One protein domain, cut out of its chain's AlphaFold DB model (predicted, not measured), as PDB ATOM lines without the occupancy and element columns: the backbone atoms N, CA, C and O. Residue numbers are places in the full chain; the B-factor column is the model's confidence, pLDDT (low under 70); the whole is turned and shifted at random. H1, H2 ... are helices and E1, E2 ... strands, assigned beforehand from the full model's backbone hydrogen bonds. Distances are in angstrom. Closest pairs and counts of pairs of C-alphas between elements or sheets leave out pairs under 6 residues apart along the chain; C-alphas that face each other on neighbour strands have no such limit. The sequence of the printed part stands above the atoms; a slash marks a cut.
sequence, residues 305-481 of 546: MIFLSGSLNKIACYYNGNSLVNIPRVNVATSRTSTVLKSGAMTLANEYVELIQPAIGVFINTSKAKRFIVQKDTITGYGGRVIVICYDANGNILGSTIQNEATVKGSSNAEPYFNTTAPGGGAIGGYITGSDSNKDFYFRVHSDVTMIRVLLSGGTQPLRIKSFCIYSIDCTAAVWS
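Overview. This is residues 305 to 481 of the 546 residues of an uncharacterized protein of Paenibacillus sp. NAIST15-1 (UniProt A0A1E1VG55). Two strongly twisted sheets stand face to face as a sandwich, E3 E6 E12 E8 E10 E9 in one and E1 E5 E7 E11 E13 in the other, and one long hairpin winds over both as a jelly roll. Toward one end of the long axis lie the small strand pair E2 and E4 and the short helix H1; toward the other reaches the loop around Asn 404. The printed part has 177 residues, with one named helix and thirteen named strands in the order E1, H1, E2 to E13; the paired strands are antiparallel. The class is mostly strand, though under half of the residues are in named elements. The whole is compact, with a radius of gyration of the C-alphas of 14.9 A, and elongated, spanning 47 by 30 by 30 A.

Along the chain. The six-stranded sheet holds E3, residues 331 to 333; E6, 359 to 365, 19.6 A long; E12, 451 to 457, 19.6 A; E8, 385 to 391, 19.8 A; E10, 430 to 433; and E9, 416 to 419. The branched sheet holds E1, 305 to 308, beginning at C-alpha 305 (29.085, 38.428, 216.379); E5, 353 to 355; E7, 371 to 378, 22.9 A; E11, 441 to 445, 13.1 A; and E13, 463 to 472, 23.4 A, ending at C-alpha 472 (27.742, 33.566, 212.393). H1 is residues 312 to 315, E2 324 to 326 and E4 343 to 345.

Arrangement. In the first sheet E3 and E9 are edge strands. Within hydrogen-bond range across the neighbour strands are N 333 and O 359 of E3 and E6, 2.8 A apart, N 454 and O 362 of E12 and E6, 2.9 A, N 387 and O 455 of E8 and E12, 2.8 A, and N 388 and O 431 of E8 and E10, 2.8 A. E9 and E10 form a hairpin, with N 419 and O 430 2.8 A apart. The facing parts of the two sheets are 10.0 A apart centre to centre. E13 bends by 84 degrees at residue 466; E1 and E5 lie on one side of it, E7 on the other. N 306 and O 470 are 2.9 A apart, N 353 and O 465 2.9 A, N 375 and O 469 3.0 A, and, between E7 and E11, N 372 and O 443 2.9 A. The jelly roll nests E5 with E13, E6 with E12, E7 with E11 and E8 with E10. H1 only grazes the branched sheet with residues 312 to 314; it is too short for an O i to N i+4 pair, and its one O i to N i+3 pair is within range. E2 and E4 are antiparallel, with N 325 and O 344 2.8 A apart; the closest C-alphas of E4 and E3 are those of Ser 343 and Val 332, 5.8 A.

Size, cuts and confidence. The C-alphas farthest apart are those of Gly 321 and Asn 404, 47.9 A. The printed part has no cut. The link E8 to E9, residues 392 to 415, is long. The mean pLDDT of the printed part is 94.1, and no printed residue is under 70.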
ATOM      1  N   MET A 305      30.197  37.475 216.319       94.88
ATOM      2  CA  MET A 305      29.085  38.428 216.379       94.88
ATOM      3  C   MET A 305      29.144  39.324 215.138       94.88
ATOM      4  O   MET A 305      30.090  40.088 214.968       94.88
ATOM      5  N   ILE A 306      28.142  39.218 214.267       96.56
ATOM      6  CA  ILE A 306      28.064  39.987 213.014       96.56
ATOM      7  C   ILE A 306      27.094  41.166 213.116       96.56
ATOM      8  O   ILE A 306      27.133  42.073 212.289       96.56
ATOM      9  N   PHE A 307      26.225  41.172 214.131       97.19
ATOM     10  CA  PHE A 307      25.307  42.273 214.386       97.19
ATOM     11  C   PHE A 307      24.978  42.412 215.870       97.19
ATOM     12  O   PHE A 307      24.730  41.417 216.552       97.19
ATOM     13  N   LEU A 308      24.899  43.662 216.325       96.75
ATOM     14  CA  LEU A 308      24.378  44.062 217.627       96.75
ATOM     15  C   LEU A 308      23.518  45.315 217.445       96.75
ATOM     16  O   LEU A 308      24.017  46.351 216.989       96.75
ATOM     17  N   SER A 309      22.245  45.227 217.839       96.56
ATOM     18  CA  SER A 309      21.319  46.359 217.753       96.56
ATOM     19  C   SER A 309      21.639  47.472 218.754       96.56
ATOM     20  O   SER A 309      21.349  48.635 218.493       96.56
ATOM     21  N   GLY A 310      22.205  47.115 219.913       95.00
ATOM     22  CA  GLY A 310      22.193  47.969 221.101       95.00
ATOM     23  C   GLY A 310      20.788  48.078 221.710       95.00
ATOM     24  O   GLY A 310      19.877  47.340 221.319       95.00
ATOM     25  N   SER A 311      20.615  48.987 222.672       95.81
ATOM     26  CA  SER A 311      19.340  49.224 223.368       95.81
ATOM     27  C   SER A 311      18.321  49.903 222.449       95.81
ATOM     28  O   SER A 311      18.344  51.124 222.273       95.81
ATOM     29  N   LEU A 312      17.412  49.116 221.874       96.88
ATOM     30  CA  LEU A 312      16.439  49.556 220.870       96.88
ATOM     31  C   LEU A 312      15.573  50.713 221.373       96.88
ATOM     32  O   LEU A 312      15.396  51.697 220.664       96.88
ATOM     33  N   ASN A 313      15.108  50.649 222.622       94.50
ATOM     34  CA  ASN A 313      14.309  51.699 223.264       94.50
ATOM     35  C   ASN A 313      15.023  53.062 223.350       94.50
ATOM     36  O   ASN A 313      14.360  54.089 223.443       94.50
ATOM     37  N   LYS A 314      16.363  53.094 223.331       93.19
ATOM     38  CA  LYS A 314      17.158  54.337 223.399       93.19
ATOM     39  C   LYS A 314      17.473  54.927 222.022       93.19
ATOM     40  O   LYS A 314      17.738  56.127 221.896       93.19
ATOM     41  N   ILE A 315      17.448  54.098 220.982       93.75
ATOM     42  CA  ILE A 315      17.753  54.511 219.604       93.75
ATOM     43  C   ILE A 315      16.499  54.673 218.738       93.75
ATOM     44  O   ILE A 315      16.555  55.340 217.711       93.75
ATOM     45  N   ALA A 316      15.361  54.130 219.162       95.50
ATOM     46  CA  ALA A 316      14.080  54.320 218.503       95.50
ATOM     47  C   ALA A 316      13.570  55.764 218.637       95.50
ATOM     48  O   ALA A 316      13.780  56.413 219.663       95.50
ATOM     49  N   CYS A 317      12.888  56.265 217.607       95.25
ATOM     50  CA  CYS A 317      12.251  57.579 217.618       95.25
ATOM     51  C   CYS A 317      10.952  57.590 216.808       95.25
ATOM     52  O   CYS A 317      10.803  56.793 215.880       95.25
ATOM     53  N   TYR A 318      10.011  58.484 217.133       96.81
ATOM     54  CA  TYR A 318       8.819  58.657 216.306       96.81
ATOM     55  C   TYR A 318       9.195  59.237 214.940       96.81
ATOM     56  O   TYR A 318       9.773  60.313 214.839       96.81
ATOM     57  N   TYR A 319       8.827  58.507 213.893       96.25
ATOM     58  CA  TYR A 319       9.061  58.832 212.492       96.25
ATOM     59  C   TYR A 319       8.057  59.865 211.971       96.25
ATOM     60  O   TYR A 319       8.411  60.740 211.192       96.25
ATOM     61  N   ASN A 320       6.800  59.780 212.409       95.31
ATOM     62  CA  ASN A 320       5.723  60.670 211.980       95.31
ATOM     63  C   ASN A 320       5.055  61.351 213.188       95.31
ATOM     64  O   ASN A 320       3.832  61.362 213.326       95.31
ATOM     65  N   GLY A 321       5.837  61.905 214.108       93.50
ATOM     66  CA  GLY A 321       5.299  62.615 215.270       93.50
ATOM     67  C   GLY A 321       4.949  61.702 216.447       93.50
ATOM     68  O   GLY A 321       5.528  61.874 217.518       93.50
ATOM     69  N   ASN A 322       4.044  60.728 216.282       93.75
ATOM     70  CA  ASN A 322       3.554  59.936 217.427       93.75
ATOM     71  C   ASN A 322       3.120  58.481 217.166       93.75
ATOM     72  O   ASN A 322       2.745  57.817 218.129       93.75
ATOM     73  N   SER A 323       3.109  57.979 215.926       91.69
ATOM     74  CA  SER A 323       2.439  56.694 215.622       91.69
ATOM     75  C   SER A 323       3.339  55.647 214.971       91.69
ATOM     76  O   SER A 323       3.267  54.467 215.306       91.69
ATOM     77  N   LEU A 324       4.216  56.060 214.063       96.19
ATOM     78  CA  LEU A 324       5.232  55.220 213.448       96.19
ATOM     79  C   LEU A 324       6.573  55.482 214.113       96.19
ATOM     80  O   LEU A 324       6.917  56.622 214.412       96.19
ATOM     81  N   VAL A 325       7.344  54.422 214.299       97.12
ATOM     82  CA  VAL A 325       8.661  54.450 214.925       97.12
ATOM     83  C   VAL A 325       9.712  54.078 213.890       97.12
ATOM     84  O   VAL A 325       9.567  53.074 213.191       97.12
ATOM     85  N   ASN A 326      10.775  54.868 213.812       96.62
ATOM     86  CA  ASN A 326      12.014  54.514 213.135       96.62
ATOM     87  C   ASN A 326      13.039  54.043 214.171       96.62
ATOM     88  O   ASN A 326      13.221  54.660 215.222       96.62
ATOM     89  N   ILE A 327      13.731  52.956 213.848       96.50
ATOM     90  CA  ILE A 327      14.875  52.464 214.606       96.50
ATOM     91  C   ILE A 327      16.033  52.392 213.613       96.50
ATOM     92  O   ILE A 327      15.927  51.652 212.636       96.50
ATOM     93  N   PRO A 328      17.117  53.154 213.810       94.19
ATOM     94  CA  PRO A 328      18.232  53.134 212.883       94.19
ATOM     95  C   PRO A 328      18.913  51.762 212.919       94.19
ATOM     96  O   PRO A 328      18.839  51.029 213.911       94.19
ATOM     97  N   ARG A 329      19.615  51.429 211.837       94.69
ATOM     98  CA  ARG A 329      20.375  50.191 211.608       94.69
ATOM     99  C   ARG A 329      19.528  48.925 211.463       94.69
ATOM    100  O   ARG A 329      20.094  47.845 211.290       94.69
ATOM    101  N   VAL A 330      18.200  49.033 211.492       96.69
ATOM    102  CA  VAL A 330      17.267  47.924 211.249       96.69
ATOM    103  C   VAL A 330      16.186  48.346 210.259       96.69
ATOM    104  O   VAL A 330      15.795  49.507 210.213       96.69
ATOM    105  N   ASN A 331      15.680  47.404 209.466       96.56
ATOM    106  CA  ASN A 331      14.459  47.605 208.690       96.56
ATOM    107  C   ASN A 331      13.217  47.187 209.454       96.56
ATOM    108  O   ASN A 331      13.268  46.402 210.401       96.56
ATOM    109  N   VAL A 332      12.091  47.656 208.931       96.31
ATOM    110  CA  VAL A 332      10.752  47.241 209.303       96.31
ATOM    111  C   VAL A 332      10.128  46.426 208.167       96.31
ATOM    112  O   VAL A 332      10.333  46.702 206.979       96.31
ATOM    113  N   ALA A 333       9.365  45.400 208.528       94.62
ATOM    114  CA  ALA A 333       8.581  44.586 207.609       94.62
ATOM    115  C   ALA A 333       7.139  44.458 208.100       94.62
ATOM    116  O   ALA A 333       6.897  44.252 209.287       94.62
ATOM    117  N   THR A 334       6.174  44.515 207.192       88.81
ATOM    118  CA  THR A 334       4.763  44.230 207.487       88.81
ATOM    119  C   THR A 334       4.339  42.918 206.831       88.81
ATOM    120  O   THR A 334       5.093  42.305 206.067       88.81
ATOM    121  N   SER A 335       3.157  42.419 207.192       81.94
ATOM    122  CA  SER A 335       2.649  41.140 206.698       81.94
ATOM    123  C   SER A 335       2.413  41.168 205.181       81.94
ATOM    124  O   SER A 335       1.886  42.134 204.636       81.94
ATOM    125  N   ARG A 336       2.806  40.078 204.497       81.75
ATOM    126  CA  ARG A 336       2.545  39.808 203.063       81.75
ATOM    127  C   ARG A 336       3.148  40.792 202.050       81.75
ATOM    128  O   ARG A 336       2.724  40.820 200.899       81.75
ATOM    129  N   THR A 337       4.165  41.557 202.432       86.00
ATOM    130  CA  THR A 337       4.931  42.401 201.503       86.00
ATOM    131  C   THR A 337       6.421  42.070 201.558       86.00
ATOM    132  O   THR A 337       6.921  41.660 202.604       86.00
ATOM    133  N   SER A 338       7.127  42.214 200.434       88.25
ATOM    134  CA  SER A 338       8.595  42.161 200.367       88.25
ATOM    135  C   SER A 338       9.243  43.526 200.624       88.25
ATOM    136  O   SER A 338      10.465  43.610 200.749       88.25
ATOM    137  N   THR A 339       8.441  44.592 200.735       92.00
ATOM    138  CA  THR A 339       8.919  45.961 200.929       92.00
ATOM    139  C   THR A 339       9.790  46.075 202.180       92.00
ATOM    140  O   THR A 339       9.518  45.497 203.241       92.00
ATOM    141  N   VAL A 340      10.867  46.842 202.047       94.62
ATOM    142  CA  VAL A 340      11.738  47.235 203.151       94.62
ATOM    143  C   VAL A 340      11.297  48.617 203.613       94.62
ATOM    144  O   VAL A 340      11.387  49.580 202.857       94.62
ATOM    145  N   LEU A 341      10.776  48.708 204.834       95.38
ATOM    146  CA  LEU A 341      10.274  49.957 205.400       95.38
ATOM    147  C   LEU A 341      11.290  50.544 206.384       95.38
ATOM    148  O   LEU A 341      12.004  49.810 207.071       95.38
ATOM    149  N   LYS A 342      11.316  51.876 206.472       95.50
ATOM    150  CA  LYS A 342      12.138  52.637 207.429       95.50
ATOM    151  C   LYS A 342      11.467  52.777 208.800       95.50
ATOM    152  O   LYS A 342      12.134  53.072 209.789       95.50
ATOM    153  N   SER A 343      10.148  52.592 208.868       95.75
ATOM    154  CA  SER A 343       9.355  52.789 210.079       95.75
ATOM    155  C   SER A 343       8.125  51.882 210.126       95.75
ATOM    156  O   SER A 343       7.728  51.291 209.119       95.75
ATOM    157  N   GLY A 344       7.526  51.747 211.309       95.44
ATOM    158  CA  GLY A 344       6.261  51.034 211.486       95.44
ATOM    159  C   GLY A 344       5.625  51.245 212.858       95.44
ATOM    160  O   GLY A 344       6.222  51.874 213.729       95.44
ATOM    161  N   ALA A 345       4.402  50.743 213.034       94.75
ATOM    162  CA  ALA A 345       3.607  50.948 214.245       94.75
ATOM    163  C   ALA A 345       4.175  50.156 215.435       94.75
ATOM    164  O   ALA A 345       4.027  48.941 215.507       94.75
ATOM    165  N   MET A 346       4.847  50.837 216.361       95.88
ATOM    166  CA  MET A 346       5.478  50.225 217.534       95.88
ATOM    167  C   MET A 346       5.241  51.098 218.760       95.88
ATOM    168  O   MET A 346       5.159  52.322 218.644       95.88
ATOM    169  N   THR A 347       5.200  50.482 219.937       95.44
ATOM    170  CA  THR A 347       5.078  51.214 221.202       95.44
ATOM    171  C   THR A 347       6.452  51.363 221.843       95.44
ATOM    172  O   THR A 347       7.174  50.380 222.032       95.44
ATOM    173  N   LEU A 348       6.816  52.597 222.198       95.06
ATOM    174  CA  LEU A 348       8.048  52.899 222.922       95.06
ATOM    175  C   LEU A 348       7.792  52.848 224.429       95.06
ATOM    176  O   LEU A 348       7.056  53.677 224.961       95.06
ATOM    177  N   ALA A 349       8.414  51.890 225.115       94.62
ATOM    178  CA  ALA A 349       8.425  51.810 226.571       94.62
ATOM    179  C   ALA A 349       9.806  52.194 227.125       94.62
ATOM    180  O   ALA A 349      10.807  52.235 226.408       94.62
ATOM    181  N   ASN A 350       9.882  52.431 228.437       91.56
ATOM    182  CA  ASN A 350      11.125  52.862 229.085       91.56
ATOM    183  C   ASN A 350      12.274  51.857 228.933       91.56
ATOM    184  O   ASN A 350      13.427  52.276 228.852       91.56
ATOM    185  N   GLU A 351      11.974  50.556 228.874       94.75
ATOM    186  CA  GLU A 351      12.979  49.486 228.814       94.75
ATOM    187  C   GLU A 351      12.999  48.697 227.501       94.75
ATOM    188  O   GLU A 351      13.956  47.971 227.257       94.75
ATOM    189  N   TYR A 352      11.959  48.795 226.673       97.00
ATOM    190  CA  TYR A 352      11.790  47.951 225.490       97.00
ATOM    191  C   TYR A 352      10.995  48.662 224.393       97.00
ATOM    192  O   TYR A 352      10.329  49.669 224.633       97.00
ATOM    193  N   VAL A 353      11.045  48.102 223.189       97.31
ATOM    194  CA  VAL A 353      10.102  48.397 222.106       97.31
ATOM    195  C   VAL A 353       9.107  47.244 222.021       97.31
ATOM    196  O   VAL A 353       9.510  46.079 222.055       97.31
ATOM    197  N   GLU A 354       7.815  47.554 221.950       97.62
ATOM    198  CA  GLU A 354       6.757  46.560 221.758       97.62
ATOM    199  C   GLU A 354       6.268  46.556 220.310       97.62
ATOM    200  O   GLU A 354       5.966  47.610 219.744       97.62
ATOM    201  N   LEU A 355       6.168  45.365 219.721       94.88
ATOM    202  CA  LEU A 355       5.614  45.161 218.384       94.88
ATOM    203  C   LEU A 355       4.865  43.826 218.277       94.88
ATOM    204  O   LEU A 355       5.310  42.805 218.799       94.88
ATOM    205  N   ILE A 356       3.734  43.819 217.567       86.06
ATOM    206  CA  ILE A 356       3.004  42.592 217.200       86.06
ATOM    207  C   ILE A 356       3.037  42.382 215.683       86.06
ATOM    208  O   ILE A 356       3.560  41.379 215.202       86.06
ATOM    209  N   GLN A 357       2.582  43.391 214.940       82.88
ATOM    210  CA  GLN A 357       2.856  43.649 213.528       82.88
ATOM    211  C   GLN A 357       3.095  45.162 213.444       82.88
ATOM    212  O   GLN A 357       2.199  45.910 213.835       82.88
ATOM    213  N   PRO A 358       4.284  45.643 213.047       91.56
ATOM    214  CA  PRO A 358       5.258  45.072 212.115       91.56
ATOM    215  C   PRO A 358       6.307  44.147 212.769       91.56
ATOM    216  O   PRO A 358       6.211  43.830 213.947       91.56
ATOM    217  N   ALA A 359       7.301  43.718 211.986       95.69
ATOM    218  CA  ALA A 359       8.538  43.055 212.403       95.69
ATOM    219  C   ALA A 359       9.750  43.978 212.184       95.69
ATOM    220  O   ALA A 359       9.706  44.834 211.300       95.69
ATOM    221  N   ILE A 360      10.839  43.774 212.930       97.56
ATOM    222  CA  ILE A 360      12.107  44.514 212.777       97.56
ATOM    223  C   ILE A 360      13.266  43.574 212.453       97.56
ATOM    224  O   ILE A 360      13.261  42.432 212.903       97.56
ATOM    225  N   GLY A 361      14.282  44.016 211.717       97.38
ATOM    226  CA  GLY A 361      15.425  43.146 211.447       97.38
ATOM    227  C   GLY A 361      16.470  43.693 210.489       97.38
ATOM    228  O   GLY A 361      16.576  44.898 210.295       97.38
ATOM    229  N   VAL A 362      17.274  42.802 209.912       98.25
ATOM    230  CA  VAL A 362      18.440  43.149 209.082       98.25
ATOM    231  C   VAL A 362      18.603  42.188 207.912       98.25
ATOM    232  O   VAL A 362      18.121  41.054 207.951       98.25
ATOM    233  N   PHE A 363      19.302  42.640 206.876       98.44
ATOM    234  CA  PHE A 363      19.798  41.787 205.804       98.44
ATOM    235  C   PHE A 363      21.206  41.292 206.111       98.44
ATOM    236  O   PHE A 363      21.991  41.997 206.742       98.44
ATOM    237  N   ILE A 364      21.519  40.081 205.657       98.50
ATOM    238  CA  ILE A 364      22.811  39.425 205.850       98.50
ATOM    239  C   ILE A 364      23.237  38.776 204.535       98.50
ATOM    240  O   ILE A 364      22.464  38.040 203.918       98.50
ATOM    241  N   ASN A 365      24.485  39.003 204.131       97.94
ATOM    242  CA  ASN A 365      25.091  38.316 202.993       97.94
ATOM    243  C   ASN A 365      25.514  36.905 203.424       97.94
ATOM    244  O   ASN A 365      26.312  36.739 204.347       97.94
ATOM    245  N   THR A 366      24.994  35.890 202.741       98.00
ATOM    246  CA  THR A 366      25.220  34.474 203.067       98.00
ATOM    247  C   THR A 366      26.102  33.758 202.049       98.00
ATOM    248  O   THR A 366      26.240  32.539 202.098       98.00
ATOM    249  N   SER A 367      26.766  34.474 201.138       94.62
ATOM    250  CA  SER A 367      27.646  33.859 200.134       94.62
ATOM    251  C   SER A 367      28.825  33.090 200.746       94.62
ATOM    252  O   SER A 367      29.334  32.167 200.120       94.62
ATOM    253  N   LYS A 368      29.249  33.436 201.973       92.56
ATOM    254  CA  LYS A 368      30.336  32.749 202.707       92.56
ATOM    255  C   LYS A 368      29.896  32.086 204.016       92.56
ATOM    256  O   LYS A 368      30.521  31.122 204.439       92.56
ATOM    257  N   ALA A 369      28.829  32.583 204.641       95.31
ATOM    258  CA  ALA A 369      28.300  32.072 205.902       95.31
ATOM    259  C   ALA A 369      26.892  31.506 205.704       95.31
ATOM    260  O   ALA A 369      26.049  32.151 205.085       95.31
ATOM    261  N   LYS A 370      26.630  30.318 206.246       96.62
ATOM    262  CA  LYS A 370      25.358  29.592 206.113       96.62
ATOM    263  C   LYS A 370      24.711  29.254 207.451       96.62
ATOM    264  O   LYS A 370      23.539  28.894 207.454       96.62
ATOM    265  N   ARG A 371      25.445  29.331 208.565       95.62
ATOM    266  CA  ARG A 371      24.998  28.945 209.912       95.62
ATOM    267  C   ARG A 371      24.982  30.143 210.854       95.62
ATOM    268  O   ARG A 371      26.015  30.782 211.063       95.62
ATOM    269  N   PHE A 372      23.834  30.389 211.473       96.19
ATOM    270  CA  PHE A 372      23.591  31.587 212.269       96.19
ATOM    271  C   PHE A 372      22.885  31.279 213.588       96.19
ATOM    272  O   PHE A 372      22.175  30.280 213.712       96.19
ATOM    273  N   ILE A 373      23.070  32.167 214.564       95.81
ATOM    274  CA  ILE A 373      22.350  32.168 215.842       95.81
ATOM    275  C   ILE A 373      21.757  33.559 216.059       95.81
ATOM    276  O   ILE A 373      22.479  34.552 215.977       95.81
ATOM    277  N   VAL A 374      20.464  33.625 216.375       96.50
ATOM    278  CA  VAL A 374      19.774  34.853 216.796       96.50
ATOM    279  C   VAL A 374      19.547  34.798 218.297       96.50
ATOM    280  O   VAL A 374      18.869  33.895 218.789       96.50
ATOM    281  N   GLN A 375      20.091  35.779 219.007       95.12
ATOM    282  CA  GLN A 375      19.933  35.943 220.448       95.12
ATOM    283  C   GLN A 375      19.172  37.237 220.724       95.12
ATOM    284  O   GLN A 375      19.477  38.285 220.151       95.12
ATOM    285  N   LYS A 376      18.166  37.151 221.595       95.50
ATOM    286  CA  LYS A 376      17.224  38.234 221.885       95.50
ATOM    287  C   LYS A 376      17.236  38.523 223.380       95.50
ATOM    288  O   LYS A 376      17.160  37.596 224.178       95.50
ATOM    289  N   ASP A 377      17.284  39.798 223.734       96.69
ATOM    290  CA  ASP A 377      17.033  40.273 225.091       96.69
ATOM    291  C   ASP A 377      15.622  40.865 225.139       96.69
ATOM    292  O   ASP A 377      15.326  41.880 224.499       96.69
ATOM    293  N   THR A 378      14.725  40.176 225.837       96.88
ATOM    294  CA  THR A 378      13.285  40.440 225.838       96.88
ATOM    295  C   THR A 378      12.718  40.358 227.246       96.88
ATOM    296  O   THR A 378      13.273  39.719 228.140       96.88
ATOM    297  N   ILE A 379      11.554  40.974 227.445       96.38
ATOM    298  CA  ILE A 379      10.788  40.782 228.678       96.38
ATOM    299  C   ILE A 379      10.330  39.318 228.768       96.38
ATOM    300  O   ILE A 379       9.852  38.742 227.786       96.38
ATOM    301  N   THR A 380      10.472  38.700 229.944       91.81
ATOM    302  CA  THR A 380      10.019  37.323 230.210       91.81
ATOM    303  C   THR A 380       8.552  37.147 229.817       91.81
ATOM    304  O   THR A 380       7.698  37.921 230.238       91.81
ATOM    305  N   GLY A 381       8.264  36.136 228.991       92.38
ATOM    306  CA  GLY A 381       6.923  35.865 228.455       92.38
ATOM    307  C   GLY A 381       6.588  36.569 227.131       92.38
ATOM    308  O   GLY A 381       5.576  36.236 226.525       92.38
ATOM    309  N   TYR A 382       7.442  37.474 226.642       96.31
ATOM    310  CA  TYR A 382       7.206  38.291 225.439       96.31
ATOM    311  C   TYR A 382       8.346  38.158 224.418       96.31
ATOM    312  O   TYR A 382       8.832  39.143 223.860       96.31
ATOM    313  N   GLY A 383       8.814  36.927 224.197       95.31
ATOM    314  CA  GLY A 383       9.991  36.634 223.371       95.31
ATOM    315  C   GLY A 383       9.806  36.762 221.869       95.31
ATOM    316  O   GLY A 383      10.799  36.827 221.139       95.31
ATOM    317  N   GLY A 384       8.555  36.776 221.403       95.31
ATOM    318  CA  GLY A 384       8.210  36.813 219.986       95.31
ATOM    319  C   GLY A 384       8.856  35.695 219.162       95.31
ATOM    320  O   GLY A 384       9.347  34.690 219.690       95.31
ATOM    321  N   ARG A 385       8.880  35.891 217.845       95.06
ATOM    322  CA  ARG A 385       9.319  34.904 216.854       95.06
ATOM    323  C   ARG A 385      10.474  35.423 216.014       95.06
ATOM    324  O   ARG A 385      10.617  36.628 215.818       95.06
ATOM    325  N   VAL A 386      11.299  34.496 215.534       97.31
ATOM    326  CA  VAL A 386      12.343  34.778 214.541       97.31
ATOM    327  C   VAL A 386      11.838  34.327 213.181       97.31
ATOM    328  O   VAL A 386      11.285  33.233 213.065       97.31
ATOM    329  N   ILE A 387      12.036  35.165 212.172       96.75
ATOM    330  CA  ILE A 387      11.676  34.917 210.781       96.75
ATOM    331  C   ILE A 387      12.941  35.019 209.923       96.75
ATOM    332  O   ILE A 387      13.742  35.936 210.100       96.75
ATOM    333  N   VAL A 388      13.108  34.100 208.977       98.31
ATOM    334  CA  VAL A 388      14.205  34.074 208.007       98.31
ATOM    335  C   VAL A 388      13.605  34.044 206.605       98.31
ATOM    336  O   VAL A 388      12.964  33.066 206.216       98.31
ATOM    337  N   ILE A 389      13.809  35.124 205.852       97.75
ATOM    338  CA  ILE A 389      13.485  35.199 204.422       97.75
ATOM    339  C   ILE A 389      14.769  34.949 203.640       97.75
ATOM    340  O   ILE A 389      15.790  35.573 203.934       97.75
ATOM    341  N   CYS A 390      14.727  34.055 202.658       98.00
ATOM    342  CA  CYS A 390      15.885  33.683 201.850       98.00
ATOM    343  C   CYS A 390      15.795  34.289 200.456       98.00
ATOM    344  O   CYS A 390      14.713  34.338 199.879       98.00
ATOM    345  N   TYR A 391      16.937  34.710 199.920       97.50
ATOM    346  CA  TYR A 391      17.044  35.327 198.608       97.50
ATOM    347  C   TYR A 391      18.143  34.668 197.773       97.50
ATOM    348  O   TYR A 391      19.168  34.230 198.313       97.50
ATOM    349  N   ASP A 392      17.919  34.607 196.461       96.06
ATOM    350  CA  ASP A 392      18.921  34.194 195.478       96.06
ATOM    351  C   ASP A 392      19.894  35.338 195.128       96.06
ATOM    352  O   ASP A 392      19.779  36.465 195.616       96.06
ATOM    353  N   ALA A 393      20.878  35.052 194.265       94.94
ATOM    354  CA  ALA A 393      21.875  36.026 193.800       94.94
ATOM    355  C   ALA A 393      21.281  37.251 193.081       94.94
ATOM    356  O   ALA A 393      21.941  38.286 193.016       94.94
ATOM    357  N   ASN A 394      20.055  37.142 192.571       94.94
ATOM    358  CA  ASN A 394      19.352  38.203 191.857       94.94
ATOM    359  C   ASN A 394      18.407  38.995 192.779       94.94
ATOM    360  O   ASN A 394      17.770  39.945 192.329       94.94
ATOM    361  N   GLY A 395      18.301  38.619 194.058       91.25
ATOM    362  CA  GLY A 395      17.402  39.248 195.022       91.25
ATOM    363  C   GLY A 395      15.960  38.735 194.969       91.25
ATOM    364  O   GLY A 395      15.083  39.353 195.577       91.25
ATOM    365  N   ASN A 396      15.685  37.613 194.297       94.12
ATOM    366  CA  ASN A 396      14.366  36.981 194.335       94.12
ATOM    367  C   ASN A 396      14.185  36.194 195.633       94.12
ATOM    368  O   ASN A 396      15.113  35.524 196.086       94.12
ATOM    369  N   ILE A 397      12.978  36.227 196.206       94.94
ATOM    370  CA  ILE A 397      12.648  35.439 197.400       94.94
ATOM    371  C   ILE A 397      12.548  33.956 197.030       94.94
ATOM    372  O   ILE A 397      11.839  33.577 196.099       94.94
ATOM    373  N   LEU A 398      13.233  33.122 197.804       95.75
ATOM    374  CA  LEU A 398      13.256  31.672 197.668       95.75
ATOM    375  C   LEU A 398      12.129  31.030 198.490       95.75
ATOM    376  O   LEU A 398      11.823  31.461 199.602       95.75
ATOM    377  N   GLY A 399      11.515  29.988 197.926       94.12
ATOM    378  CA  GLY A 399      10.401  29.260 198.537       94.12
ATOM    379  C   GLY A 399      10.807  28.306 199.666       94.12
ATOM    380  O   GLY A 399      11.910  28.365 200.211       94.12
ATOM    381  N   SER A 400       9.897  27.393 200.009       95.06
ATOM    382  CA  SER A 400      10.067  26.422 201.099       95.06
ATOM    383  C   SER A 400      11.071  25.310 200.804       95.06
ATOM    384  O   SER A 400      11.495  24.617 201.718       95.06
ATOM    385  N   THR A 401      11.451  25.084 199.550       95.06
ATOM    386  CA  THR A 401      12.472  24.089 199.223       95.06
ATOM    387  C   THR A 401      13.327  24.538 198.050       95.06
ATOM    388  O   THR A 401      12.864  25.260 197.166       95.06
ATOM    389  N   ILE A 402      14.577  24.083 198.044       91.56
ATOM    390  CA  ILE A 402      15.511  24.164 196.923       91.56
ATOM    391  C   ILE A 402      16.037  22.750 196.718       91.56
ATOM    392  O   ILE A 402      16.512  22.134 197.664       91.56
ATOM    393  N   GLN A 403      15.901  22.209 195.504       89.50
ATOM    394  CA  GLN A 403      16.369  20.853 195.175       89.50
ATOM    395  C   GLN A 403      15.849  19.770 196.151       89.50
ATOM    396  O   GLN A 403      16.580  18.867 196.547       89.50
ATOM    397  N   ASN A 404      14.571  19.859 196.548       90.00
ATOM    398  CA  ASN A 404      13.915  18.991 197.544       90.00
ATOM    399  C   ASN A 404      14.480  19.076 198.978       90.00
ATOM    400  O   ASN A 404      14.078  18.301 199.845       90.00
ATOM    401  N   GLU A 405      15.366  20.030 199.265       90.88
ATOM    402  CA  GLU A 405      15.831  20.343 200.614       90.88
ATOM    403  C   GLU A 405      15.107  21.583 201.155       90.88
ATOM    404  O   GLU A 405      14.911  22.559 200.436       90.88
ATOM    405  N   ALA A 406      14.728  21.575 202.438       94.38
ATOM    406  CA  ALA A 406      14.231  22.772 203.114       94.38
ATOM    407  C   ALA A 406      15.247  23.924 203.010       94.38
ATOM    408  O   ALA A 406      16.412  23.762 203.381       94.38
ATOM    409  N   THR A 407      14.798  25.100 202.563       97.19
ATOM    410  CA  THR A 407      15.669  26.272 202.354       97.19
ATOM    411  C   THR A 407      16.309  26.763 203.657       97.19
ATOM    412  O   THR A 407      17.430  27.277 203.647       97.19
ATOM    413  N   VAL A 408      15.614  26.574 204.786       97.94
ATOM    414  CA  VAL A 408      16.110  26.846 206.141       97.94
ATOM    415  C   VAL A 408      15.881  25.624 207.023       97.94
ATOM    416  O   VAL A 408      14.792  25.050 207.035       97.94
ATOM    417  N   LYS A 409      16.898  25.250 207.800       95.75
ATOM    418  CA  LYS A 409      16.846  24.159 208.781       95.75
ATOM    419  C   LYS A 409      17.220  24.665 210.169       95.75
ATOM    420  O   LYS A 409      18.201  25.391 210.314       95.75
ATOM    421  N   GLY A 410      16.444  24.270 211.175       92.12
ATOM    422  CA  GLY A 410      16.725  24.539 212.589       92.12
ATOM    423  C   GLY A 410      17.536  23.425 213.249       92.12
ATOM    424  O   GLY A 410      18.147  22.589 212.582       92.12
ATOM    425  N   SER A 411      17.527  23.406 214.580       86.56
ATOM    426  CA  SER A 411      17.938  22.234 215.361       86.56
ATOM    427  C   SER A 411      16.739  21.310 215.603       86.56
ATOM    428  O   SER A 411      15.598  21.754 215.518       86.56
ATOM    429  N   SER A 412      16.983  20.050 215.976       82.62
ATOM    430  CA  SER A 412      15.930  19.041 216.215       82.62
ATOM    431  C   SER A 412      14.871  19.443 217.252       82.62
ATOM    432  O   SER A 412      13.783  18.886 217.275       82.62
ATOM    433  N   ASN A 413      15.193  20.388 218.142       76.88
ATOM    434  CA  ASN A 413      14.306  20.845 219.215       76.88
ATOM    435  C   ASN A 413      13.715  22.242 218.940       76.88
ATOM    436  O   ASN A 413      13.004  22.791 219.782       76.88
ATOM    437  N   ALA A 414      14.067  22.857 217.811       85.50
ATOM    438  CA  ALA A 414      13.648  24.201 217.429       85.50
ATOM    439  C   ALA A 414      13.589  24.308 215.899       85.50
ATOM    440  O   ALA A 414      14.288  25.118 215.285       85.50
ATOM    441  N   GLU A 415      12.776  23.457 215.274       91.75
ATOM    442  CA  GLU A 415      12.579  23.484 213.828       91.75
ATOM    443  C   GLU A 415      11.683  24.672 213.432       91.75
ATOM    444  O   GLU A 415      10.583  24.827 213.973       91.75
ATOM    445  N   PRO A 416      12.133  25.552 212.517       95.56
ATOM    446  CA  PRO A 416      11.255  26.546 211.926       95.56
ATOM    447  C   PRO A 416      10.329  25.883 210.907       95.56
ATOM    448  O   PRO A 416      10.685  24.894 210.268       95.56
ATOM    449  N   TYR A 417       9.168  26.486 210.687       95.38
ATOM    450  CA  TYR A 417       8.235  26.068 209.646       95.38
ATOM    451  C   TYR A 417       8.070  27.173 208.604       95.38
ATOM    452  O   TYR A 417       8.274  28.354 208.892       95.38
ATOM    453  N   PHE A 418       7.712  26.793 207.381       96.19
ATOM    454  CA  PHE A 418       7.490  27.752 206.306       96.19
ATOM    455  C   PHE A 418       6.110  28.409 206.424       96.19
ATOM    456  O   PHE A 418       5.109  27.727 206.638       96.19
ATOM    457  N   ASN A 419       6.048  29.730 206.264       93.12
ATOM    458  CA  ASN A 419       4.833  30.521 206.409       93.12
ATOM    459  C   ASN A 419       4.720  31.571 205.288       93.12
ATOM    460  O   ASN A 419       5.496  32.524 205.228       93.12
ATOM    461  N   THR A 420       3.704  31.429 204.433       92.06
ATOM    462  CA  THR A 420       3.411  32.340 203.308       92.06
ATOM    463  C   THR A 420       2.886  33.708 203.739       92.06
ATOM    464  O   THR A 420       2.833  34.633 202.936       92.06
ATOM    465  N   THR A 421       2.516  33.875 205.007       89.12
ATOM    466  CA  THR A 421       2.062  35.155 205.565       89.12
ATOM    467  C   THR A 421       3.108  35.813 206.459       89.12
ATOM    468  O   THR A 421       2.779  36.769 207.166       89.12
ATOM    469  N   ALA A 422       4.346  35.310 206.471       87.81
ATOM    470  CA  ALA A 422       5.425  35.886 207.262       87.81
ATOM    471  C   ALA A 422       5.674  37.362 206.874       87.81
ATOM    472  O   ALA A 422       5.715  37.689 205.682       87.81
ATOM    473  N   PRO A 423       5.858  38.268 207.853       88.00
ATOM    474  CA  PRO A 423       6.310  39.628 207.586       88.00
ATOM    475  C   PRO A 423       7.563  39.659 206.708       88.00
ATOM    476  O   PRO A 423       8.502  38.901 206.942       88.00
ATOM    477  N   GLY A 424       7.583  40.527 205.696       85.50
ATOM    478  CA  GLY A 424       8.740  40.692 204.804       85.50
ATOM    479  C   GLY A 424       8.917  39.616 203.724       85.50
ATOM    480  O   GLY A 424       9.788  39.782 202.872       85.50
ATOM    481  N   GLY A 425       8.119  38.540 203.739       81.06
ATOM    482  CA  GLY A 425       8.236  37.407 202.807       81.06
ATOM    483  C   GLY A 425       7.493  37.569 201.475       81.06
ATOM    484  O   GLY A 425       7.558  36.681 200.623       81.06
ATOM    485  N   GLY A 426       6.765  38.673 201.270       83.25
ATOM    486  CA  GLY A 426       5.887  38.833 200.103       83.25
ATOM    487  C   GLY A 426       4.856  37.700 199.984       83.25
ATOM    488  O   GLY A 426       4.423  37.146 200.991       83.25
ATOM    489  N   ALA A 427       4.476  37.345 198.752       81.00
ATOM    490  CA  ALA A 427       3.579  36.214 198.482       81.00
ATOM    491  C   ALA A 427       4.254  34.839 198.655       81.00
ATOM    492  O   ALA A 427       3.565  33.834 198.808       81.00
ATOM    493  N   ILE A 428       5.593  34.794 198.622       86.44
ATOM    494  CA  ILE A 428       6.369  33.551 198.699       86.44
ATOM    495  C   ILE A 428       6.484  33.073 200.148       86.44
ATOM    496  O   ILE A 428       6.304  31.888 200.406       86.44
ATOM    497  N   GLY A 429       6.692  33.981 201.104       90.44
ATOM    498  CA  GLY A 429       6.742  33.671 202.531       90.44
ATOM    499  C   GLY A 429       8.145  33.616 203.122       90.44
ATOM    500  O   GLY A 429       9.111  34.126 202.559       90.44
ATOM    501  N   GLY A 430       8.233  33.020 204.309       94.38
ATOM    502  CA  GLY A 430       9.457  32.910 205.091       94.38
ATOM    503  C   GLY A 430       9.404  31.799 206.124       94.38
ATOM    504  O   GLY A 430       8.328  31.338 206.501       94.38
ATOM    505  N   TYR A 431      10.567  31.392 206.619       97.56
ATOM    506  CA  TYR A 431      10.657  30.447 207.728       97.56
ATOM    507  C   TYR A 431      10.489  31.160 209.056       97.56
ATOM    508  O   TYR A 431      11.136  32.174 209.276       97.56
ATOM    509  N   ILE A 432       9.660  30.629 209.950       95.81
ATOM    510  CA  ILE A 432       9.357  31.238 211.246       95.81
ATOM    511  C   ILE A 432       9.427  30.204 212.374       95.81
ATOM    512  O   ILE A 432       9.108  29.030 212.187       95.81
ATOM    513  N   THR A 433       9.841  30.634 213.564       95.94
ATOM    514  CA  THR A 433       9.821  29.787 214.764       95.94
ATOM    515  C   THR A 433       8.392  29.440 215.202       95.94
ATOM    516  O   THR A 433       7.496  30.285 215.174       95.94
ATOM    517  N   GLY A 434       8.194  28.200 215.665       91.25
ATOM    518  CA  GLY A 434       6.902  27.651 216.109       91.25
ATOM    519  C   GLY A 434       6.293  28.282 217.364       91.25
ATOM    520  O   GLY A 434       5.084  28.200 217.564       91.25
ATOM    521  N   SER A 435       7.108  28.903 218.213       91.19
ATOM    522  CA  SER A 435       6.692  29.392 219.527       91.19
ATOM    523  C   SER A 435       7.278  30.761 219.849       91.19
ATOM    524  O   SER A 435       8.324  31.153 219.324       91.19
ATOM    525  N   ASP A 436       6.591  31.475 220.741       92.12
ATOM    526  CA  ASP A 436       7.050  32.748 221.280       92.12
ATOM    527  C   ASP A 436       8.054  32.447 222.397       92.12
ATOM    528  O   ASP A 436       7.688  31.944 223.461       92.12
ATOM    529  N   SER A 437       9.343  32.676 222.144       90.00
ATOM    530  CA  SER A 437      10.403  32.200 223.041       90.00
ATOM    531  C   SER A 437      11.562  33.176 223.168       90.00
ATOM    532  O   SER A 437      11.987  33.772 222.181       90.00
ATOM    533  N   ASN A 438      12.123  33.277 224.377       88.06
ATOM    534  CA  ASN A 438      13.360  34.016 224.660       88.06
ATOM    535  C   ASN A 438      14.622  33.179 224.365       88.06
ATOM    536  O   ASN A 438      15.731  33.644 224.597       88.06
ATOM    537  N   LYS A 439      14.471  31.929 223.907       88.50
ATOM    538  CA  LYS A 439      15.603  31.045 223.611       88.50
ATOM    539  C   LYS A 439      16.368  31.527 222.376       88.50
ATOM    540  O   LYS A 439      15.765  32.017 221.418       88.50
ATOM    541  N   ASP A 440      17.681  31.308 222.392       91.19
ATOM    542  CA  ASP A 440      18.537  31.492 221.223       91.19
ATOM    543  C   ASP A 440      18.074  30.569 220.085       91.19
ATOM    544  O   ASP A 440      17.773  29.389 220.300       91.19
ATOM    545  N   PHE A 441      18.019  31.101 218.865       93.25
ATOM    546  CA  PHE A 441      17.558  30.368 217.690       93.25
ATOM    547  C   PHE A 441      18.707  30.124 216.716       93.25
ATOM    548  O   PHE A 441      19.217  31.061 216.102       93.25
ATOM    549  N   TYR A 442      19.097  28.859 216.572       93.94
ATOM    550  CA  TYR A 442      20.035  28.413 215.546       93.94
ATOM    551  C   TYR A 442      19.297  28.072 214.251       93.94
ATOM    552  O   TYR A 442      18.286  27.369 214.280       93.94
ATOM    553  N   PHE A 443      19.869  28.477 213.119       96.00
ATOM    554  CA  PHE A 443      19.443  27.995 211.814       96.00
ATOM    555  C   PHE A 443      20.606  27.895 210.825       96.00
ATOM    556  O   PHE A 443      21.631  28.573 210.944       96.00
ATOM    557  N   ARG A 444      20.418  27.051 209.811       96.00
ATOM    558  CA  ARG A 444      21.247  26.973 208.608       96.00
ATOM    559  C   ARG A 444      20.400  27.271 207.378       96.00
ATOM    560  O   ARG A 444      19.250  26.845 207.317       96.00
ATOM    561  N   VAL A 445      20.991  27.933 206.391       98.06
ATOM    562  CA  VAL A 445      20.389  28.154 205.069       98.06
ATOM    563  C   VAL A 445      21.022  27.256 204.002       98.06
ATOM    564  O   VAL A 445      22.179  26.839 204.136       98.06
ATOM    565  N   HIS A 446      20.260  26.952 202.951       97.75
ATOM    566  CA  HIS A 446      20.725  26.188 201.789       97.75
ATOM    567  C   HIS A 446      21.925  26.871 201.095       97.75
ATOM    568  O   HIS A 446      22.114  28.088 201.204       97.75
ATOM    569  N   SER A 447      22.758  26.101 200.382       95.56
ATOM    570  CA  SER A 447      23.967  26.614 199.708       95.56
ATOM    571  C   SER A 447      23.669  27.740 198.719       95.56
ATOM    572  O   SER A 447      24.445  28.691 198.627       95.56
ATOM    573  N   ASP A 448      22.522  27.648 198.051       96.38
ATOM    574  CA  ASP A 448      22.115  28.538 196.957       96.38
ATOM    575  C   ASP A 448      21.499  29.858 197.449       96.38
ATOM    576  O   ASP A 448      21.297  30.785 196.668       96.38
ATOM    577  N   VAL A 449      21.226  29.977 198.753       98.12
ATOM    578  CA  VAL A 449      20.818  31.247 199.365       98.12
ATOM    579  C   VAL A 449      22.036  32.160 199.405       98.12
ATOM    580  O   VAL A 449      23.050  31.781 199.982       98.12
ATOM    581  N   THR A 450      21.976  33.352 198.824       97.81
ATOM    582  CA  THR A 450      23.103  34.312 198.824       97.81
ATOM    583  C   THR A 450      22.859  35.487 199.760       97.81
ATOM    584  O   THR A 450      23.798  36.143 200.210       97.81
ATOM    585  N   MET A 451      21.607  35.702 200.157       97.94
ATOM    586  CA  MET A 451      21.208  36.728 201.105       97.94
ATOM    587  C   MET A 451      20.031  36.241 201.949       97.94
ATOM    588  O   MET A 451      19.168  35.503 201.478       97.94
ATOM    589  N   ILE A 452      19.985  36.675 203.204       98.44
ATOM    590  CA  ILE A 452      18.809  36.510 204.057       98.44
ATOM    591  C   ILE A 452      18.360  37.832 204.652       98.44
ATOM    592  O   ILE A 452      19.174  38.723 204.878       98.44
ATOM    593  N   ARG A 453      17.072  37.914 204.973       98.06
ATOM    594  CA  ARG A 453      16.495  38.927 205.857       98.06
ATOM    595  C   ARG A 453      16.055  38.229 207.136       98.06
ATOM    596  O   ARG A 453      15.154  37.390 207.102       98.06
ATOM    597  N   VAL A 454      16.711  38.549 208.245       98.38
ATOM    598  CA  VAL A 454      16.360  38.033 209.573       98.38
ATOM    599  C   VAL A 454      15.484  39.065 210.256       98.38
ATOM    600  O   VAL A 454      15.914  40.201 210.439       98.38
ATOM    601  N   LEU A 455      14.267  38.672 210.621       97.81
ATOM    602  CA  LEU A 455      13.247  39.531 211.214       97.81
ATOM    603  C   LEU A 455      12.801  38.984 212.574       97.81
ATOM    604  O   LEU A 455      12.782  37.776 212.806       97.81
ATOM    605  N   LEU A 456      12.409  39.890 213.459       97.62
ATOM    606  CA  LEU A 456      11.849  39.634 214.776       97.62
ATOM    607  C   LEU A 456      10.451  40.240 214.831       97.62
ATOM    608  O   LEU A 456      10.283  41.426 214.542       97.62
ATOM    609  N   SER A 457       9.455  39.442 215.196       95.38
ATOM    610  CA  SER A 457       8.057  39.877 215.279       95.38
ATOM    611  C   SER A 457       7.385  39.381 216.551       95.38
ATOM    612  O   SER A 457       7.876  38.456 217.203       95.38
ATOM    613  N   GLY A 458       6.217  39.942 216.872       94.38
ATOM    614  CA  GLY A 458       5.280  39.256 217.758       94.38
ATOM    615  C   GLY A 458       4.796  37.939 217.141       94.38
ATOM    616  O   GLY A 458       5.010  37.661 215.955       94.38
ATOM    617  N   GLY A 459       4.165  37.115 217.965       91.12
ATOM    618  CA  GLY A 459       3.543  35.866 217.547       91.12
ATOM    619  C   GLY A 459       2.139  35.768 218.117       91.12
ATOM    620  O   GLY A 459       1.255  36.514 217.707       91.12
ATOM    621  N   THR A 460       1.945  34.859 219.066       92.06
ATOM    622  CA  THR A 460       0.709  34.792 219.857       92.06
ATOM    623  C   THR A 460       0.613  35.984 220.813       92.06
ATOM    624  O   THR A 460      -0.467  36.532 221.013       92.06
ATOM    625  N   GLN A 461       1.746  36.402 221.380       93.62
ATOM    626  CA  GLN A 461       1.903  37.605 222.196       93.62
ATOM    627  C   GLN A 461       2.715  38.676 221.448       93.62
ATOM    628  O   GLN A 461       3.482  38.350 220.529       93.62
ATOM    629  N   PRO A 462       2.606  39.959 221.845       95.94
ATOM    630  CA  PRO A 462       3.543  40.985 221.405       95.94
ATOM    631  C   PRO A 462       4.994  40.602 221.731       95.94
ATOM    632  O   PRO A 462       5.282  39.966 222.747       95.94
ATOM    633  N   LEU A 463       5.929  41.022 220.886       97.75
ATOM    634  CA  LEU A 463       7.353  41.013 221.200       97.75
ATOM    635  C   LEU A 463       7.678  42.272 222.007       97.75
ATOM    636  O   LEU A 463       7.434  43.374 221.523       97.75
ATOM    637  N   ARG A 464       8.273  42.113 223.194       98.06
ATOM    638  CA  ARG A 464       8.815  43.219 224.005       98.06
ATOM    639  C   ARG A 464      10.326  43.101 224.066       98.06
ATOM    640  O   ARG A 464      10.861  42.338 224.874       98.06
ATOM    641  N   ILE A 465      11.009  43.828 223.189       98.12
ATOM    642  CA  ILE A 465      12.434  43.642 222.916       98.12
ATOM    643  C   ILE A 465      13.286  44.816 223.395       98.12
ATOM    644  O   ILE A 465      12.988  45.978 223.119       98.12
ATOM    645  N   LYS A 466      14.371  44.495 224.104       98.06
ATOM    646  CA  LYS A 466      15.391  45.444 224.562       98.06
ATOM    647  C   LYS A 466      16.523  45.547 223.544       98.06
ATOM    648  O   LYS A 466      16.892  46.645 223.136       98.06
ATOM    649  N   SER A 467      17.051  44.402 223.109       97.94
ATOM    650  CA  SER A 467      18.115  44.302 222.104       97.94
ATOM    651  C   SER A 467      18.128  42.927 221.424       97.94
ATOM    652  O   SER A 467      17.488  41.983 221.890       97.94
ATOM    653  N   PHE A 468      18.860  42.795 220.318       98.06
ATOM    654  CA  PHE A 468      19.221  41.496 219.753       98.06
ATOM    655  C   PHE A 468      20.613  41.518 219.129       98.06
ATOM    656  O   PHE A 468      21.147  42.564 218.741       98.06
ATOM    657  N   CYS A 469      21.190  40.330 219.007       97.12
ATOM    658  CA  CYS A 469      22.434  40.103 218.293       97.12
ATOM    659  C   CYS A 469      22.335  38.872 217.395       97.12
ATOM    660  O   CYS A 469      21.527  37.964 217.620       97.12
ATOM    661  N   ILE A 470      23.156  38.874 216.348       97.62
ATOM    662  CA  ILE A 470      23.264  37.767 215.404       97.62
ATOM    663  C   ILE A 470      24.720  37.328 215.357       97.62
ATOM    664  O   ILE A 470      25.623  38.149 215.169       97.62
ATOM    665  N   TYR A 471      24.931  36.025 215.510       96.56
ATOM    666  CA  TYR A 471      26.231  35.386 215.375       96.56
ATOM    667  C   TYR A 471      26.267  34.542 214.109       96.56
ATOM    668  O   TYR A 471      25.282  33.889 213.765       96.56
ATOM    669  N   SER A 472      27.421  34.513 213.454       94.88
ATOM    670  CA  SER A 472      27.742  33.566 212.393       94.88
ATOM    671  C   SER A 472      28.736  32.536 212.911       94.88
ATOM    672  O   SER A 472      29.779  32.890 213.464       94.88
ATOM    673  N   ILE A 473      28.420  31.258 212.724       91.88
ATOM    674  CA  ILE A 473      29.284  30.149 213.154       91.88
ATOM    675  C   ILE A 473      30.426  29.922 212.154       91.88
ATOM    676  O   ILE A 473      31.485  29.433 212.532       91.88
ATOM    677  N   ASP A 474      30.223  30.276 210.885       88.94
ATOM    678  CA  ASP A 474      31.176  29.986 209.810       88.94
ATOM    679  C   ASP A 474      32.303  31.020 209.743       88.94
ATOM    680  O   ASP A 474      33.480  30.692 209.866       88.94
ATOM    681  N   CYS A 475      31.934  32.282 209.536       89.00
ATOM    682  CA  CYS A 475      32.847  33.408 209.351       89.00
ATOM    683  C   CYS A 475      32.091  34.738 209.482       89.00
ATOM    684  O   CYS A 475      30.862  34.759 209.539       89.00
ATOM    685  N   THR A 476      32.794  35.867 209.471       92.44
ATOM    686  CA  THR A 476      32.152  37.189 209.383       92.44
ATOM    687  C   THR A 476      31.303  37.317 208.109       92.44
ATOM    688  O   THR A 476      31.645  36.761 207.063       92.44
ATOM    689  N   ALA A 477      30.201  38.065 208.195       95.62
ATOM    690  CA  ALA A 477      29.287  38.358 207.095       95.62
ATOM    691  C   ALA A 477      28.884  39.839 207.122       95.62
ATOM    692  O   ALA A 477      28.824  40.443 208.192       95.62
ATOM    693  N   ALA A 478      28.604  40.417 205.952       96.56
ATOM    694  CA  ALA A 478      28.097  41.783 205.856       96.56
ATOM    695  C   ALA A 478      26.630  41.841 206.308       96.56
ATOM    696  O   ALA A 478      25.837  40.977 205.922       96.56
ATOM    697  N   VAL A 479      26.287  42.866 207.092       97.38
ATOM    698  CA  VAL A 479      24.941  43.101 207.633       97.38
ATOM    699  C   VAL A 479      24.525  44.545 207.365       97.38
ATOM    700  O   VAL A 479      25.330  45.453 207.566       97.38
ATOM    701  N   TRP A 480      23.287  44.768 206.921       95.94
ATOM    702  CA  TRP A 480      22.766  46.109 206.629       95.94
ATOM    703  C   TRP A 480      21.251  46.214 206.855       95.94
ATOM    704  O   TRP A 480      20.543  45.209 206.951       95.94
ATOM    705  N   SER A 481      20.738  47.443 206.944       94.38
ATOM    706  CA  SER A 481      19.311  47.725 207.151       94.38
ATOM    707  C   SER A 481      18.469  47.381 205.920       94.38
ATOM    708  O   SER A 481      17.327  46.986 206.073       94.38
TER     709      SER A 481